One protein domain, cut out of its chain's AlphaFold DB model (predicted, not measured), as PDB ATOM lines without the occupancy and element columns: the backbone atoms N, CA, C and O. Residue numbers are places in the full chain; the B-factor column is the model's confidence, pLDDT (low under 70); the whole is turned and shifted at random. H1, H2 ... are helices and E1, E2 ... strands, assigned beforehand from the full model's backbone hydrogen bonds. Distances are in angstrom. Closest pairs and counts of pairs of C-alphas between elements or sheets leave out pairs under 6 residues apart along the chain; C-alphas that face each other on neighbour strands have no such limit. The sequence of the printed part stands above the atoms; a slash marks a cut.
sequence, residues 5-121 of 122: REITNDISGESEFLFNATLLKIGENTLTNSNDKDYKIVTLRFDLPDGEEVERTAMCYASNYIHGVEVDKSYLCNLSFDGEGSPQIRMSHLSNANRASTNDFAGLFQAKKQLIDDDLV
ATOM      1  N   ARG A   5     -19.049 -37.449  35.269       92.75
ATOM      2  CA  ARG A   5     -18.202 -37.300  34.090       92.75
ATOM      3  C   ARG A   5     -16.898 -36.628  34.480       92.75
ATOM      4  O   ARG A   5     -16.906 -35.451  34.833       92.75
ATOM      5  N   GLU A   6     -15.799 -37.358  34.359       94.94
ATOM      6  CA  GLU A   6     -14.464 -36.786  34.494       94.94
ATOM      7  C   GLU A   6     -14.192 -35.780  33.365       94.94
ATOM      8  O   GLU A   6     -14.551 -36.000  32.201       94.94
ATOM      9  N   ILE A   7     -13.584 -34.658  33.726       93.56
ATOM     10  CA  ILE A   7     -13.064 -33.636  32.823       93.56
ATOM     11  C   ILE A   7     -11.664 -33.233  33.290       93.56
ATOM     12  O   ILE A   7     -11.330 -33.377  34.463       93.56
ATOM     13  N   THR A   8     -10.862 -32.683  32.387       94.25
ATOM     14  CA  THR A   8      -9.585 -32.054  32.742       94.25
ATOM     15  C   THR A   8      -9.786 -30.547  32.813       94.25
ATOM     16  O   THR A   8     -10.380 -29.959  31.909       94.25
ATOM     17  N   ASN A   9      -9.310 -29.918  33.883       88.06
ATOM     18  CA  ASN A   9      -9.279 -28.467  33.985       88.06
ATOM     19  C   ASN A   9      -8.183 -27.920  33.056       88.06
ATOM     20  O   ASN A   9      -7.004 -28.190  33.263       88.06
ATOM     21  N   ASP A  10      -8.556 -27.133  32.046       87.50
ATOM     22  CA  ASP A  10      -7.612 -26.635  31.032       87.50
ATOM     23  C   ASP A  10      -6.542 -25.676  31.590       87.50
ATOM     24  O   ASP A  10      -5.535 -25.419  30.931       87.50
ATOM     25  N   ILE A  11      -6.757 -25.123  32.791       85.81
ATOM     26  CA  ILE A  11      -5.839 -24.180  33.439       85.81
ATOM     27  C   ILE A  11      -4.867 -24.918  34.364       85.81
ATOM     28  O   ILE A  11      -3.663 -24.680  34.281       85.81
ATOM     29  N   SER A  12      -5.367 -25.783  35.256       84.81
ATOM     30  CA  SER A  12      -4.517 -26.498  36.226       84.81
ATOM     31  C   SER A  12      -3.996 -27.845  35.720       84.81
ATOM     32  O   SER A  12      -2.990 -28.334  36.227       84.81
ATOM     33  N   GLY A  13      -4.650 -28.452  34.726       88.69
ATOM     34  CA  GLY A  13      -4.376 -29.815  34.262       88.69
ATOM     35  C   GLY A  13      -4.928 -30.915  35.177       88.69
ATOM     36  O   GLY A  13      -4.693 -32.092  34.913       88.69
ATOM     37  N   GLU A  14      -5.646 -30.559  36.243       89.62
ATOM     38  CA  GLU A  14      -6.181 -31.509  37.223       89.62
ATOM     39  C   GLU A  14      -7.504 -32.135  36.761       89.62
ATOM     40  O   GLU A  14      -8.281 -31.516  36.025       89.62
ATOM     41  N   SER A  15      -7.775 -33.363  37.213       93.25
ATOM     42  CA  SER A  15      -9.068 -34.017  37.003       93.25
ATOM     43  C   SER A  15     -10.143 -33.403  37.899       93.25
ATOM     44  O   SER A  15      -9.979 -33.283  39.115       93.25
ATOM     45  N   GLU A  16     -11.286 -33.084  37.302       95.12
ATOM     46  CA  GLU A  16     -12.507 -32.676  37.992       95.12
ATOM     47  C   GLU A  16     -13.676 -33.557  37.539       95.12
ATOM     48  O   GLU A  16     -13.635 -34.187  36.483       95.12
ATOM     49  N   PHE A  17     -14.757 -33.582  38.315       95.75
ATOM     50  CA  PHE A  17     -15.930 -34.401  38.016       95.75
ATOM     51  C   PHE A  17     -17.175 -33.537  37.901       95.75
ATOM     52  O   PHE A  17     -17.552 -32.819  38.826       95.75
ATOM     53  N   LEU A  18     -17.845 -33.629  36.758       95.19
ATOM     54  CA  LEU A  18     -19.137 -33.008  36.524       95.19
ATOM     55  C   LEU A  18     -20.263 -33.987  36.826       95.19
ATOM     56  O   LEU A  18     -20.223 -35.131  36.382       95.19
ATOM     57  N   PHE A  19     -21.282 -33.512  37.528       95.50
ATOM     58  CA  PHE A  19     -22.469 -34.292  37.856       95.50
ATOM     59  C   PHE A  19     -23.659 -33.372  38.108       95.50
ATOM     60  O   PHE A  19     -23.496 -32.167  38.295       95.50
ATOM     61  N   ASN A  20     -24.862 -33.930  38.109       95.44
ATOM     62  CA  ASN A  20     -26.077 -33.201  38.446       95.44
ATOM     63  C   ASN A  20     -26.496 -33.494  39.888       95.44
ATOM     64  O   ASN A  20     -26.421 -34.639  40.335       95.44
ATOM     65  N   ALA A  21     -26.957 -32.467  40.601       96.56
ATOM     66  CA  ALA A  21     -27.479 -32.604  41.957       96.56
ATOM     67  C   ALA A  21     -28.707 -31.714  42.174       96.56
ATOM     68  O   ALA A  21     -28.810 -30.630  41.597       96.56
ATOM     69  N   THR A  22     -29.628 -32.166  43.029       97.44
ATOM     70  CA  THR A  22     -30.841 -31.415  43.381       97.44
ATOM     71  C   THR A  22     -30.529 -30.389  44.463       97.44
ATOM     72  O   THR A  22     -30.006 -30.748  45.515       97.44
ATOM     73  N   LEU A  23     -30.873 -29.124  44.236       98.00
ATOM     74  CA  LEU A  23     -30.745 -28.062  45.229       98.00
ATOM     75  C   LEU A  23     -31.837 -28.193  46.294       98.00
ATOM     76  O   LEU A  23     -33.010 -28.040  45.985       98.00
ATOM     77  N   LEU A  24     -31.458 -28.424  47.550       98.44
ATOM     78  CA  LEU A  24     -32.401 -28.530  48.669       98.44
ATOM     79  C   LEU A  24     -32.534 -27.231  49.467       98.44
ATOM     80  O   LEU A  24     -33.594 -26.926  50.007       98.44
ATOM     81  N   LYS A  25     -31.442 -26.471  49.598       98.25
ATOM     82  CA  LYS A  25     -31.425 -25.262  50.428       98.25
ATOM     83  C   LYS A  25     -30.397 -24.260  49.940       98.25
ATOM     84  O   LYS A  25     -29.291 -24.632  49.557       98.25
ATOM     85  N   ILE A  26     -30.741 -22.980  50.050       97.81
ATOM     86  CA  ILE A  26     -29.826 -21.861  49.834       97.81
ATOM     87  C   ILE A  26     -29.547 -21.200  51.183       97.81
ATOM     88  O   ILE A  26     -30.472 -20.872  51.925       97.81
ATOM     89  N   GLY A  27     -28.272 -21.011  51.513       96.62
ATOM     90  CA  GLY A  27     -27.855 -20.261  52.689       96.62
ATOM     91  C   GLY A  27     -28.266 -18.789  52.609       96.62
ATOM     92  O   GLY A  27     -28.243 -18.157  51.548       96.62
ATOM     93  N   GLU A  28     -28.635 -18.219  53.751       95.00
ATOM     94  CA  GLU A  28     -29.069 -16.820  53.826       95.00
ATOM     95  C   GLU A  28     -27.889 -15.864  53.622       95.00
ATOM     96  O   GLU A  28     -27.984 -14.918  52.837       95.00
ATOM     97  N   ASN A  29     -26.759 -16.180  54.258       96.50
ATOM     98  CA  ASN A  29     -25.561 -15.352  54.257       96.50
ATOM     99  C   ASN A  29     -24.781 -15.468  52.948       96.50
ATOM    100  O   ASN A  29     -24.512 -16.568  52.460       96.50
ATOM    101  N   THR A  30     -24.358 -14.317  52.436       97.44
ATOM    102  CA  THR A  30     -23.318 -14.223  51.412       97.44
ATOM    103  C   THR A  30     -21.956 -14.224  52.098       97.44
ATOM    104  O   THR A  30     -21.743 -13.497  53.066       97.44
ATOM    105  N   LEU A  31     -21.051 -15.055  51.598       97.81
ATOM    106  CA  LEU A  31     -19.661 -15.160  52.022       97.81
ATOM    107  C   LEU A  31     -18.762 -14.704  50.875       97.81
ATOM    108  O   LEU A  31     -19.134 -14.850  49.714       97.81
ATOM    109  N   THR A  32     -17.564 -14.227  51.188       97.50
ATOM    110  CA  THR A  32     -16.574 -13.797  50.193       97.50
ATOM    111  C   THR A  32     -15.306 -14.619  50.381       97.50
ATOM    112  O   THR A  32     -14.845 -14.804  51.509       97.50
ATOM    113  N   ASN A  33     -14.766 -15.184  49.298       93.00
ATOM    114  CA  ASN A  33     -13.505 -15.927  49.355       93.00
ATOM    115  C   ASN A  33     -12.287 -14.987  49.256       93.00
ATOM    116  O   ASN A  33     -12.429 -13.787  49.042       93.00
ATOM    117  N   SER A  34     -11.074 -15.534  49.365       93.50
ATOM    118  CA  SER A  34      -9.819 -14.764  49.295       93.50
ATOM    119  C   SER A  34      -9.560 -14.064  47.953       93.50
ATOM    120  O   SER A  34      -8.638 -13.262  47.865       93.50
ATOM    121  N   ASN A  35     -10.338 -14.381  46.915       92.44
ATOM    122  CA  ASN A  35     -10.246 -13.796  45.575       92.44
ATOM    123  C   ASN A  35     -11.387 -12.794  45.311       92.44
ATOM    124  O   ASN A  35     -11.756 -12.578  44.153       92.44
ATOM    125  N   ASP A  36     -12.001 -12.258  46.373       94.94
ATOM    126  CA  ASP A  36     -13.126 -11.316  46.330       94.94
ATOM    127  C   ASP A  36     -14.329 -11.835  45.521       94.94
ATOM    128  O   ASP A  36     -15.047 -11.082  44.856       94.94
ATOM    129  N   LYS A  37     -14.544 -13.158  45.529       96.75
ATOM    130  CA  LYS A  37     -15.727 -13.776  44.923       96.75
ATOM    131  C   LYS A  37     -16.756 -14.090  45.988       96.75
ATOM    132  O   LYS A  37     -16.516 -14.912  46.873       96.75
ATOM    133  N   ASP A  38     -17.921 -13.484  45.818       98.12
ATOM    134  CA  ASP A  38     -19.092 -13.758  46.633       98.12
ATOM    135  C   ASP A  38     -19.716 -15.104  46.271       98.12
ATOM    136  O   ASP A  38     -19.853 -15.467  45.097       98.12
ATOM    137  N   TYR A  39     -20.124 -15.844  47.292       98.06
ATOM    138  CA  TYR A  39     -20.805 -17.121  47.173       98.06
ATOM    139  C   TYR A  39     -21.762 -17.345  48.341       98.06
ATOM    140  O   TYR A  39     -21.675 -16.720  49.397       98.06
ATOM    141  N   LYS A  40     -22.688 -18.276  48.147       98.19
ATOM    142  CA  LYS A  40     -23.550 -18.813  49.194       98.19
ATOM    143  C   LYS A  40     -23.254 -20.290  49.379       98.19
ATOM    144  O   LYS A  40     -22.965 -20.994  48.409       98.19
ATOM    145  N   ILE A  41     -23.357 -20.762  50.616       98.19
ATOM    146  CA  ILE A  41     -23.396 -22.199  50.889       98.19
ATOM    147  C   ILE A  41     -24.783 -22.711  50.517       98.19
ATOM    148  O   ILE A  41     -25.790 -22.143  50.940       98.19
ATOM    149  N   VAL A  42     -24.836 -23.774  49.727       98.25
ATOM    150  CA  VAL A  42     -26.069 -24.469  49.350       98.25
ATOM    151  C   VAL A  42     -26.013 -25.921  49.811       98.25
ATOM    152  O   VAL A  42     -24.926 -26.476  49.957       98.25
ATOM    153  N   THR A  43     -27.172 -26.536  50.029       98.56
ATOM    154  CA  THR A  43     -27.289 -27.974  50.312       98.56
ATOM    155  C   THR A  43     -27.795 -28.684  49.069       98.56
ATOM    156  O   THR A  43     -28.805 -28.271  48.495       98.56
ATOM    157  N   LEU A  44     -27.100 -29.744  48.668       98.38
ATOM    158  CA  LEU A  44     -27.394 -30.544  47.487       98.38
ATOM    159  C   LEU A  44     -27.707 -31.987  47.874       98.38
ATOM    160  O   LEU A  44     -27.065 -32.518  48.778       98.38
ATOM    161  N   ARG A  45     -28.617 -32.619  47.130       98.25
ATOM    162  CA  ARG A  45     -28.910 -34.057  47.182       98.25
ATOM    163  C   ARG A  45     -28.480 -34.750  45.896       98.25
ATOM    164  O   ARG A  45     -28.823 -34.282  44.805       98.25
ATOM    165  N   PHE A  46     -27.737 -35.841  46.031       97.12
ATOM    166  CA  PHE A  46     -27.244 -36.670  44.931       97.12
ATOM    167  C   PHE A  46     -26.823 -38.050  45.453       97.12
ATOM    168  O   PHE A  46     -26.631 -38.216  46.655       97.12
ATOM    169  N   ASP A  47     -26.631 -39.010  44.551       97.56
ATOM    170  CA  ASP A  47     -26.156 -40.348  44.909       97.56
ATOM    171  C   ASP A  47     -24.629 -40.418  44.814       97.56
ATOM    172  O   ASP A  47     -24.057 -39.958  43.825       97.56
ATOM    173  N   LEU A  48     -23.973 -41.016  45.805       96.12
ATOM    174  CA  LEU A  48     -22.557 -41.376  45.759       96.12
ATOM    175  C   LEU A  48     -22.289 -42.484  44.714       96.12
ATOM    176  O   LEU A  48     -23.226 -43.128  44.234       96.12
ATOM    177  N   PRO A  49     -21.015 -42.751  44.353       94.06
ATOM    178  CA  PRO A  49     -20.673 -43.798  43.383       94.06
ATOM    179  C   PRO A  49     -21.125 -45.217  43.762       94.06
ATOM    180  O   PRO A  49     -21.269 -46.065  42.884       94.06
ATOM    181  N   ASP A  50     -21.336 -45.487  45.050       94.38
ATOM    182  CA  ASP A  50     -21.879 -46.752  45.559       94.38
ATOM    183  C   ASP A  50     -23.419 -46.813  45.529       94.38
ATOM    184  O   ASP A  50     -24.002 -47.857  45.826       94.38
ATOM    185  N   GLY A  51     -24.076 -45.723  45.125       93.69
ATOM    186  CA  GLY A  51     -25.525 -45.591  45.036       93.69
ATOM    187  C   GLY A  51     -26.203 -45.066  46.304       93.69
ATOM    188  O   GLY A  51     -27.430 -44.968  46.304       93.69
ATOM    189  N   GLU A  52     -25.460 -44.728  47.365       96.94
ATOM    190  CA  GLU A  52     -26.036 -44.109  48.565       96.94
ATOM    191  C   GLU A  52     -26.480 -42.665  48.276       96.94
ATOM    192  O   GLU A  52     -25.669 -41.827  47.882       96.94
ATOM    193  N   GLU A  53     -27.758 -42.346  48.503       97.75
ATOM    194  CA  GLU A  53     -28.254 -40.966  48.425       97.75
ATOM    195  C   GLU A  53     -27.761 -40.159  49.634       97.75
ATOM    196  O   GLU A  53     -27.964 -40.546  50.788       97.75
ATOM    197  N   VAL A  54     -27.137 -39.009  49.380       98.12
ATOM    198  CA  VAL A  54     -26.575 -38.149  50.424       98.12
ATOM    199  C   VAL A  54     -26.960 -36.687  50.249       98.12
ATOM    200  O   VAL A  54     -27.208 -36.202  49.146       98.12
ATOM    201  N   GLU A  55     -26.913 -35.952  51.360       98.38
ATOM    202  CA  GLU A  55     -26.961 -34.492  51.376       98.38
ATOM    203  C   GLU A  55     -25.585 -33.915  51.721       98.38
ATOM    204  O   GLU A  55     -24.983 -34.276  52.739       98.38
ATOM    205  N   ARG A  56     -25.059 -33.015  50.885       98.12
ATOM    206  CA  ARG A  56     -23.765 -32.348  51.117       98.12
ATOM    207  C   ARG A  56     -23.833 -30.869  50.777       98.12
ATOM    208  O   ARG A  56     -24.646 -30.426  49.968       98.12
ATOM    209  N   THR A  57     -22.964 -30.094  51.414       97.69
ATOM    210  CA  THR A  57     -22.838 -28.666  51.142       97.69
ATOM    211  C   THR A  57     -21.995 -28.412  49.900       97.69
ATOM    212  O   THR A  57     -21.016 -29.113  49.652       97.69
ATOM    213  N   ALA A  58     -22.330 -27.358  49.169       98.06
ATOM    214  CA  ALA A  58     -21.553 -26.855  48.048       98.06
ATOM    215  C   ALA A  58     -21.489 -25.327  48.076       98.06
ATOM    216  O   ALA A  58     -22.288 -24.659  48.738       98.06
ATOM    217  N   MET A  59     -20.551 -24.768  47.318       97.94
ATOM    218  CA  MET A  59     -20.492 -23.334  47.053       97.94
ATOM    219  C   MET A  59     -21.293 -23.001  45.793       97.94
ATOM    220  O   MET A  59     -21.085 -23.603  44.739       97.94
ATOM    221  N   CYS A  60     -22.164 -21.999  45.863       98.00
ATOM    222  CA  CYS A  60     -22.780 -21.385  44.691       98.00
ATOM    223  C   CYS A  60     -22.328 -19.928  44.598       98.00
ATOM    224  O   CYS A  60     -22.691 -19.109  45.440       98.00
ATOM    225  N   TYR A  61     -21.512 -19.603  43.598       97.94
ATOM    226  CA  TYR A  61     -21.027 -18.236  43.391       97.94
ATOM    227  C   TYR A  61     -22.147 -17.272  42.993       97.94
ATOM    228  O   TYR A  61     -23.132 -17.675  42.370       97.94
ATOM    229  N   ALA A  62     -21.951 -15.983  43.280       97.25
ATOM    230  CA  ALA A  62     -22.871 -14.908  42.919       97.25
ATOM    231  C   ALA A  62     -23.223 -14.894  41.443       97.25
ATOM    232  O   ALA A  62     -24.395 -14.820  41.097       97.25
ATOM    233  N   SER A  63     -22.237 -15.101  40.573       96.31
ATOM    234  CA  SER A  63     -22.448 -15.227  39.130       96.31
ATOM    235  C   SER A  63     -23.358 -16.391  38.719       96.31
ATOM    236  O   SER A  63     -23.685 -16.493  37.548       96.31
ATOM    237  N   ASN A  64     -23.733 -17.292  39.632       96.94
ATOM    238  CA  ASN A  64     -24.679 -18.377  39.386       96.94
ATOM    239  C   ASN A  64     -26.022 -18.119  40.074       96.94
ATOM    240  O   ASN A  64     -27.045 -18.103  39.395       96.94
ATOM    241  N   TYR A  65     -26.063 -17.868  41.388       94.94
ATOM    242  CA  TYR A  65     -27.359 -17.747  42.072       94.94
ATOM    243  C   TYR A  65     -28.185 -16.526  41.630       94.94
ATOM    244  O   TYR A  65     -29.407 -16.554  41.757       94.94
ATOM    245  N   ILE A  66     -27.560 -15.477  41.072       96.12
ATOM    246  CA  ILE A  66     -28.283 -14.312  40.520       96.12
ATOM    247  C   ILE A  66     -29.165 -14.666  39.315       96.12
ATOM    248  O   ILE A  66     -30.067 -13.903  38.985       96.12
ATOM    249  N   HIS A  67     -28.938 -15.820  38.680       93.94
ATOM    250  CA  HIS A  67     -29.781 -16.326  37.596       93.94
ATOM    251  C   HIS A  67     -31.107 -16.930  38.089       93.94
ATOM    252  O   HIS A  67     -31.863 -17.454  37.277       93.94
ATOM    253  N   GLY A  68     -31.401 -16.852  39.392       93.19
ATOM    254  CA  GLY A  68     -32.667 -17.317  39.956       93.19
ATOM    255  C   GLY A  68     -32.709 -18.830  40.136       93.19
ATOM    256  O   GLY A  68     -33.637 -19.478  39.673       93.19
ATOM    257  N   VAL A  69     -31.692 -19.406  40.783       95.00
ATOM    258  CA  VAL A  69     -31.717 -20.833  41.139       95.00
ATOM    259  C   VAL A  69     -32.856 -21.129  42.123       95.00
ATOM    260  O   VAL A  69     -33.099 -20.362  43.055       95.00
ATOM    261  N   GLU A  70     -33.540 -22.250  41.924       96.06
ATOM    262  CA  GLU A  70     -34.730 -22.656  42.667       96.06
ATOM    263  C   GLU A  70     -34.472 -23.960  43.426       96.06
ATOM    264  O   GLU A  70     -33.830 -24.884  42.919       96.06
ATOM    265  N   VAL A  71     -34.998 -24.044  44.646       97.00
ATOM    266  CA  VAL A  71     -35.020 -25.294  45.416       97.00
ATOM    267  C   VAL A  71     -35.843 -26.348  44.662       97.00
ATOM    268  O   VAL A  71     -36.745 -26.019  43.894       97.00
ATOM    269  N   ASP A  72     -35.490 -27.617  44.848       96.69
ATOM    270  CA  ASP A  72     -36.062 -28.799  44.193       96.69
ATOM    271  C   ASP A  72     -35.790 -28.901  42.681       96.69
ATOM    272  O   ASP A  72     -36.376 -29.733  41.981       96.69
ATOM    273  N   LYS A  73     -34.855 -28.100  42.155       95.56
ATOM    274  CA  LYS A  73     -34.330 -28.230  40.787       95.56
ATOM    275  C   LYS A  73     -32.940 -28.851  40.779       95.56
ATOM    276  O   LYS A  73     -32.167 -28.710  41.724       95.56
ATOM    277  N   SER A  74     -32.622 -29.536  39.682       95.50
ATOM    278  CA  SER A  74     -31.309 -30.143  39.471       95.50
ATOM    279  C   SER A  74     -30.387 -29.211  38.693       95.50
ATOM    280  O   SER A  74     -30.769 -28.694  37.640       95.50
ATOM    281  N   TYR A  75     -29.157 -29.064  39.180       96.38
ATOM    282  CA  TYR A  75     -28.135 -28.198  38.598       96.38
ATOM    283  C   TYR A  75     -26.817 -28.932  38.381       96.38
ATOM    284  O   TYR A  75     -26.472 -29.872  39.104       96.38
ATOM    285  N   LEU A  76     -26.062 -28.448  37.398       96.38
ATOM    286  CA  LEU A  76     -24.715 -28.895  37.102       96.38
ATOM    287  C   LEU A  76     -23.779 -28.486  38.237       96.38
ATOM    288  O   LEU A  76     -23.655 -27.307  38.587       96.38
ATOM    289  N   CYS A  77     -23.079 -29.479  38.759       96.75
ATOM    290  CA  CYS A  77     -22.084 -29.354  39.799       96.75
ATOM    291  C   CYS A  77     -20.724 -29.816  39.283       96.75
ATOM    292  O   CYS A  77     -20.620 -30.671  38.403       96.75
ATOM    293  N   ASN A  78     -19.683 -29.230  39.854       96.25
ATOM    294  CA  ASN A  78     -18.297 -29.589  39.619       96.25
ATOM    295  C   ASN A  78     -17.660 -29.953  40.964       96.25
ATOM    296  O   ASN A  78     -17.704 -29.155  41.903       96.25
ATOM    297  N   LEU A  79     -17.124 -31.165  41.051       97.06
ATOM    298  CA  LEU A  79     -16.320 -31.660  42.159       97.06
ATOM    299  C   LEU A  79     -14.848 -31.573  41.757       97.06
ATOM    300  O   LEU A  79     -14.437 -32.181  40.770       97.06
ATOM    301  N   SER A  80     -14.067 -30.856  42.554       95.44
ATOM    302  CA  SER A  80     -12.607 -30.875  42.494       95.44
ATOM    303  C   SER A  80     -12.039 -31.234  43.861       95.44
ATOM    304  O   SER A  80     -12.764 -31.263  44.856       95.44
ATOM    305  N   PHE A  81     -10.735 -31.456  43.918       93.88
ATOM    306  CA  PHE A  81     -10.006 -31.679  45.158       93.88
ATOM    307  C   PHE A  81      -8.996 -30.548  45.328       93.88
ATOM    308  O   PHE A  81      -8.458 -30.061  44.336       93.88
ATOM    309  N   ASP A  82      -8.802 -30.064  46.549       89.00
ATOM    310  CA  ASP A  82      -7.722 -29.112  46.823       89.00
ATOM    311  C   ASP A  82      -6.367 -29.825  46.972       89.00
ATOM    312  O   ASP A  82      -6.271 -31.049  46.872       89.00
ATOM    313  N   GLY A  83      -5.300 -29.058  47.211       86.38
ATOM    314  CA  GLY A  83      -3.943 -29.598  47.342       86.38
ATOM    315  C   GLY A  83      -3.743 -30.560  48.522       86.38
ATOM    316  O   GLY A  83      -2.742 -31.273  48.549       86.38
ATOM    317  N   GLU A  84      -4.678 -30.608  49.477       90.62
ATOM    318  CA  GLU A  84      -4.687 -31.576  50.584       90.62
ATOM    319  C   GLU A  84      -5.550 -32.812  50.268       90.62
ATOM    320  O   GLU A  84      -5.613 -33.752  51.061       90.62
ATOM    321  N   GLY A  85      -6.200 -32.836  49.100       88.88
ATOM    322  CA  GLY A  85      -7.110 -33.895  48.678       88.88
ATOM    323  C   GLY A  85      -8.522 -33.755  49.249       88.88
ATOM    324  O   GLY A  85      -9.305 -34.703  49.157       88.88
ATOM    325  N   SER A  86      -8.876 -32.607  49.836       93.38
ATOM    326  CA  SER A  86     -10.226 -32.399  50.366       93.38
ATOM    327  C   SER A  86     -11.207 -32.064  49.235       93.38
ATOM    328  O   SER A  86     -10.905 -31.228  48.377       93.38
ATOM    329  N   PRO A  87     -12.397 -32.693  49.204       94.81
ATOM    330  CA  PRO A  87     -13.364 -32.492  48.134       94.81
ATOM    331  C   PRO A  87     -14.058 -31.131  48.246       94.81
ATOM    332  O   PRO A  87     -14.513 -30.728  49.316       94.81
ATOM    333  N   GLN A  88     -14.215 -30.458  47.110       95.62
ATOM    334  CA  GLN A  88     -14.890 -29.170  46.988       95.62
ATOM    335  C   GLN A  88     -15.943 -29.240  45.885       95.62
ATOM    336  O   GLN A  88     -15.617 -29.464  44.719       95.62
ATOM    337  N   ILE A  89     -17.209 -29.009  46.240       97.75
ATOM    338  CA  ILE A  89     -18.321 -28.988  45.283       97.75
ATOM    339  C   ILE A  89     -18.712 -27.542  44.981       97.75
ATOM    340  O   ILE A  89     -18.941 -26.733  45.887       97.75
ATOM    341  N   ARG A  90     -18.839 -27.228  43.691       97.12
ATOM    342  CA  ARG A  90     -19.328 -25.944  43.181       97.12
ATOM    343  C   ARG A  90     -20.567 -26.153  42.319       97.12
ATOM    344  O   ARG A  90     -20.529 -26.940  41.378       97.12
ATOM    345  N   MET A  91     -21.642 -25.428  42.617       97.44
ATOM    346  CA  MET A  91     -22.902 -25.475  41.869       97.44
ATOM    347  C   MET A  91     -22.992 -24.318  40.864       97.44
ATOM    348  O   MET A  91     -22.749 -23.155  41.209       97.44
ATOM    349  N   SER A  92     -23.385 -24.635  39.630       96.19
ATOM    350  CA  SER A  92     -23.728 -23.671  38.579       96.19
ATOM    351  C   SER A  92     -25.234 -23.367  38.551       96.19
ATOM    352  O   SER A  92     -26.032 -24.059  39.167       96.19
ATOM    353  N   HIS A  93     -25.641 -22.342  37.800       95.25
ATOM    354  CA  HIS A  93     -27.046 -22.108  37.446       95.25
ATOM    355  C   HIS A  93     -27.538 -23.003  36.296       95.25
ATOM    356  O   HIS A  93     -28.730 -23.039  36.003       95.25
ATOM    357  N   LEU A  94     -26.627 -23.701  35.611       94.50
ATOM    358  CA  LEU A  94     -26.960 -24.533  34.460       94.50
ATOM    359  C   LEU A  94     -27.707 -25.792  34.899       94.50
ATOM    360  O   LEU A  94     -27.166 -26.619  35.625       94.50
ATOM    361  N   SER A  95     -28.923 -25.979  34.401       83.31
ATOM    362  CA  SER A  95     -29.676 -27.227  34.520       83.31
ATOM    363  C   SER A  95     -29.385 -28.103  33.301       83.31
ATOM    364  O   SER A  95     -30.201 -28.207  32.379       83.31
ATOM    365  N   ASN A  96     -28.186 -28.679  33.227       73.25
ATOM    366  CA  ASN A  96     -27.895 -29.628  32.157       73.25
ATOM    367  C   ASN A  96     -28.670 -30.913  32.433       73.25
ATOM    368  O   ASN A  96     -28.302 -31.678  33.314       73.25
ATOM    369  N   ALA A  97     -29.735 -31.170  31.678       64.62
ATOM    370  CA  ALA A  97     -30.346 -32.492  31.681       64.62
ATOM    371  C   ALA A  97     -29.329 -33.524  31.175       64.62
ATOM    372  O   ALA A  97     -28.497 -33.214  30.310       64.62
ATOM    373  N   ASN A  98     -29.400 -34.751  31.696       67.88
ATOM    374  CA  ASN A  98     -28.628 -35.853  31.135       67.88
ATOM    375  C   ASN A  98     -28.939 -35.943  29.638       67.88
ATOM    376  O   ASN A  98     -30.094 -35.817  29.215       67.88
ATOM    377  N   ARG A  99     -27.896 -36.107  28.819       69.81
ATOM    378  CA  ARG A  99     -28.100 -36.337  27.391       69.81
ATOM    379  C   ARG A  99     -28.885 -37.627  27.236       69.81
ATOM    380  O   ARG A  99     -28.535 -38.629  27.847       69.81
ATOM    381  N   ALA A 100     -29.894 -37.594  26.374       75.56
ATOM    382  CA  ALA A 100     -30.584 -38.810  26.011       75.56
ATOM    383  C   ALA A 100     -29.582 -39.807  25.405       75.56
ATOM    384  O   ALA A 100     -28.735 -39.454  24.576       75.56
ATOM    385  N   SER A 101     -29.674 -41.042  25.864       75.12
ATOM    386  CA  SER A 101     -28.854 -42.176  25.478       75.12
ATOM    387  C   SER A 101     -29.591 -43.048  24.461       75.12
ATOM    388  O   SER A 101     -30.799 -42.938  24.248       75.12
ATOM    389  N   THR A 102     -28.868 -43.975  23.837       78.25
ATOM    390  CA  THR A 102     -29.486 -45.001  22.987       78.25
ATOM    391  C   THR A 102     -30.450 -45.898  23.763       78.25
ATOM    392  O   THR A 102     -31.408 -46.396  23.177       78.25
ATOM    393  N   ASN A 103     -30.231 -46.080  25.069       80.19
ATOM    394  CA  ASN A 103     -31.094 -46.897  25.923       80.19
ATOM    395  C   ASN A 103     -32.466 -46.251  26.136       80.19
ATOM    396  O   ASN A 103     -33.470 -46.959  26.085       80.19
ATOM    397  N   ASP A 104     -32.524 -44.923  26.270       80.81
ATOM    398  CA  ASP A 104     -33.784 -44.178  26.442       80.81
ATOM    399  C   ASP A 104     -34.749 -44.381  25.264       80.81
ATOM    400  O   ASP A 104     -35.967 -44.280  25.408       80.81
ATOM    401  N   PHE A 105     -34.208 -44.721  24.091       85.25
ATOM    402  CA  PHE A 105     -34.958 -44.916  22.854       85.25
ATOM    403  C   PHE A 105     -34.912 -46.352  22.317       85.25
ATOM    404  O   PHE A 105     -35.416 -46.603  21.219       85.25
ATOM    405  N   ALA A 106     -34.353 -47.312  23.063       78.25
ATOM    406  CA  ALA A 106     -34.181 -48.688  22.592       78.25
ATOM    407  C   ALA A 106     -35.517 -49.345  22.176       78.25
ATOM    408  O   ALA A 106     -35.570 -50.090  21.194       78.25
ATOM    409  N   GLY A 107     -36.618 -49.000  22.857       76.06
ATOM    410  CA  GLY A 107     -37.965 -49.493  22.548       76.06
ATOM    411  C   GLY A 107     -38.579 -48.952  21.246       76.06
ATOM    412  O   GLY A 107     -39.421 -49.623  20.649       76.06
ATOM    413  N   LEU A 108     -38.136 -47.791  20.739       77.19
ATOM    414  CA  LEU A 108     -38.666 -47.220  19.488       77.19
ATOM    415  C   LEU A 108     -38.321 -48.080  18.266       77.19
ATOM    416  O   LEU A 108     -39.104 -48.177  17.319       77.19
ATOM    417  N   PHE A 109     -37.156 -48.729  18.288       67.62
ATOM    418  CA  PHE A 109     -36.712 -49.596  17.197       67.62
ATOM    419  C   PHE A 109     -37.393 -50.970  17.228       67.62
ATOM    420  O   PHE A 109     -37.612 -51.561  16.172       67.62
ATOM    421  N   GLN A 110     -37.787 -51.454  18.411       63.72
ATOM    422  CA  GLN A 110     -38.576 -52.681  18.554       63.72
ATOM    423  C   GLN A 110     -40.033 -52.476  18.114       63.72
ATOM    424  O   GLN A 110     -40.556 -53.300  17.363       63.72
ATOM    425  N   ALA A 111     -40.653 -51.349  18.486       60.78
ATOM    426  CA  ALA A 111     -42.019 -51.012  18.074       60.78
ATOM    427  C   ALA A 111     -42.160 -50.879  16.547       60.78
ATOM    428  O   ALA A 111     -43.132 -51.353  15.966       60.78
ATOM    429  N   LYS A 112     -41.156 -50.298  15.870       58.91
ATOM    430  CA  LYS A 112     -41.130 -50.248  14.398       58.91
ATOM    431  C   LYS A 112     -41.080 -51.630  13.751       58.91
ATOM    432  O   LYS A 112     -41.668 -51.803  12.693       58.91
ATOM    433  N   LYS A 113     -40.380 -52.595  14.354       58.81
ATOM    434  CA  LYS A 113     -40.268 -53.944  13.791       58.81
ATOM    435  C   LYS A 113     -41.585 -54.714  13.900       58.81
ATOM    436  O   LYS A 113     -41.991 -55.311  12.915       58.81
ATOM    437  N   GLN A 114     -42.284 -54.615  15.035       58.84
ATOM    438  CA  GLN A 114     -43.615 -55.218  15.196       58.84
ATOM    439  C   GLN A 114     -44.642 -54.652  14.208       58.84
ATOM    440  O   GLN A 114     -45.349 -55.423  13.578       58.84
ATOM    441  N   LEU A 115     -44.667 -53.330  13.999       58.47
ATOM    442  CA  LEU A 115     -45.580 -52.709  13.028       58.47
ATOM    443  C   LEU A 115     -45.314 -53.159  11.581       58.47
ATOM    444  O   LEU A 115     -46.252 -53.327  10.815       58.47
ATOM    445  N   ILE A 116     -44.046 -53.350  11.204       59.44
ATOM    446  CA  ILE A 116     -43.678 -53.816   9.858       59.44
ATOM    447  C   ILE A 116     -43.998 -55.307   9.684       59.44
ATOM    448  O   ILE A 116     -44.460 -55.701   8.617       59.44
ATOM    449  N   ASP A 117     -43.754 -56.125  10.711       59.78
ATOM    450  CA  ASP A 117     -44.043 -57.560  10.667       59.78
ATOM    451  C   ASP A 117     -45.564 -57.824  10.645       59.78
ATOM    452  O   ASP A 117     -45.994 -58.723   9.926       59.78
ATOM    453  N   ASP A 118     -46.382 -57.016  11.332       59.31
ATOM    454  CA  ASP A 118     -47.853 -57.112  11.288       59.31
ATOM    455  C   ASP A 118     -48.440 -56.678   9.925       59.31
ATOM    456  O   ASP A 118     -49.397 -57.290   9.452       59.31
ATOM    457  N   ASP A 119     -47.850 -55.680   9.250       57.47
ATOM    458  CA  ASP A 119     -48.271 -55.232   7.906       57.47
ATOM    459  C   ASP A 119     -47.833 -56.189   6.770       57.47
ATOM    460  O   ASP A 119     -48.345 -56.106   5.651       57.47
ATOM    461  N   LEU A 120     -46.885 -57.101   7.029       56.62
ATOM    462  CA  LEU A 120     -46.383 -58.089   6.059       56.62
ATOM    463  C   LEU A 120     -47.139 -59.430   6.091       56.62
ATOM    464  O   LEU A 120     -46.870 -60.295   5.254       56.62
ATOM    465  N   VAL A 121     -48.086 -59.611   7.018       50.34
ATOM    466  CA  VAL A 121     -48.982 -60.777   7.061       50.34
ATOM    467  C   VAL A 121     -50.282 -60.443   6.315       50.34
ATOM    468  O   VAL A 121     -51.295 -60.109   6.925       50.34
TER     469      VAL A 121
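What this domain is: This is residues 5 to 121 of the 122 residues of an uncharacterized protein of Ulvibacter litoralis (UniProt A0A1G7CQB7). A small closed barrel of five strands, E2 to E6, has E1 paired beside E2 and the short H1 on its outside; a tail, residues 99 to 121, sticks out far from this body and holds the helix H2. The tail makes the length: the whole spans 73 by 32 by 27 A, the body without it 34 by 31 by 22 A. The printed part has 117 residues with two named helices and six named strands, in the order E1 E2 E3 E4 H1 E5 E6 H2; the sheet is mixed, and so is the class, helices and strands. It is only just loose, close to extended, with a radius of gyration of the C-alphas of 19.9 A.

How they stand to each other: Round the barrel run E2, residues 15 to 26, E3, 38 to 47, E4, 53 to 61, E6, 87 to 91, E5, 74 to 81, and back to E2. E2 bends by 83 degrees at residue 23. E1, residues 5 to 8, is outside the ring; E1 to E4 form a meander, each strand the antiparallel neighbour and hairpin partner of the one before, with N 5 and O 18 at 2.8 A, N 22 and O 45 at 2.9 A, N 42 and O 58 at 2.9 A. E4 and E6 are parallel, with N 59 and O 89 at 2.9 A. E5 and E6 form an antiparallel hairpin, with N 88 and O 80 at 2.8 A, and E5 is antiparallel to E2, with N 19 and O 77 at 3.0 A. H1, residues 62 to 65, lies outside the barrel, at a height of 6.1 A over the sheet; the closest C-alphas of E3 and H1, Tyr 39 and Ala 62, are 5.2 A apart. H2, residues 106 to 119, is not on the barrel; 9 of its 10 O i to N i+4 pairs are within hydrogen-bond range, and H1 is too short for such a pair.

Where its parts are: E1 begins at C-alpha 5, (-18.202, -37.300, 34.090), and H2 ends at C-alpha 119, (-48.271, -55.232, 7.906). From first to last C-alpha E2 measures 27.3 A, E3 27.6 A, E4 24.4 A, E5 22.1 A and H2 21.4 A.

The domain as a whole: The C-alphas farthest apart, Ser 34 and Val 121, are 73.7 A apart. The printed part has no cut; the links E2 to E3 and E6 to H2 are long. Residues 97 to 99 and 109 to 121 have pLDDT under 70.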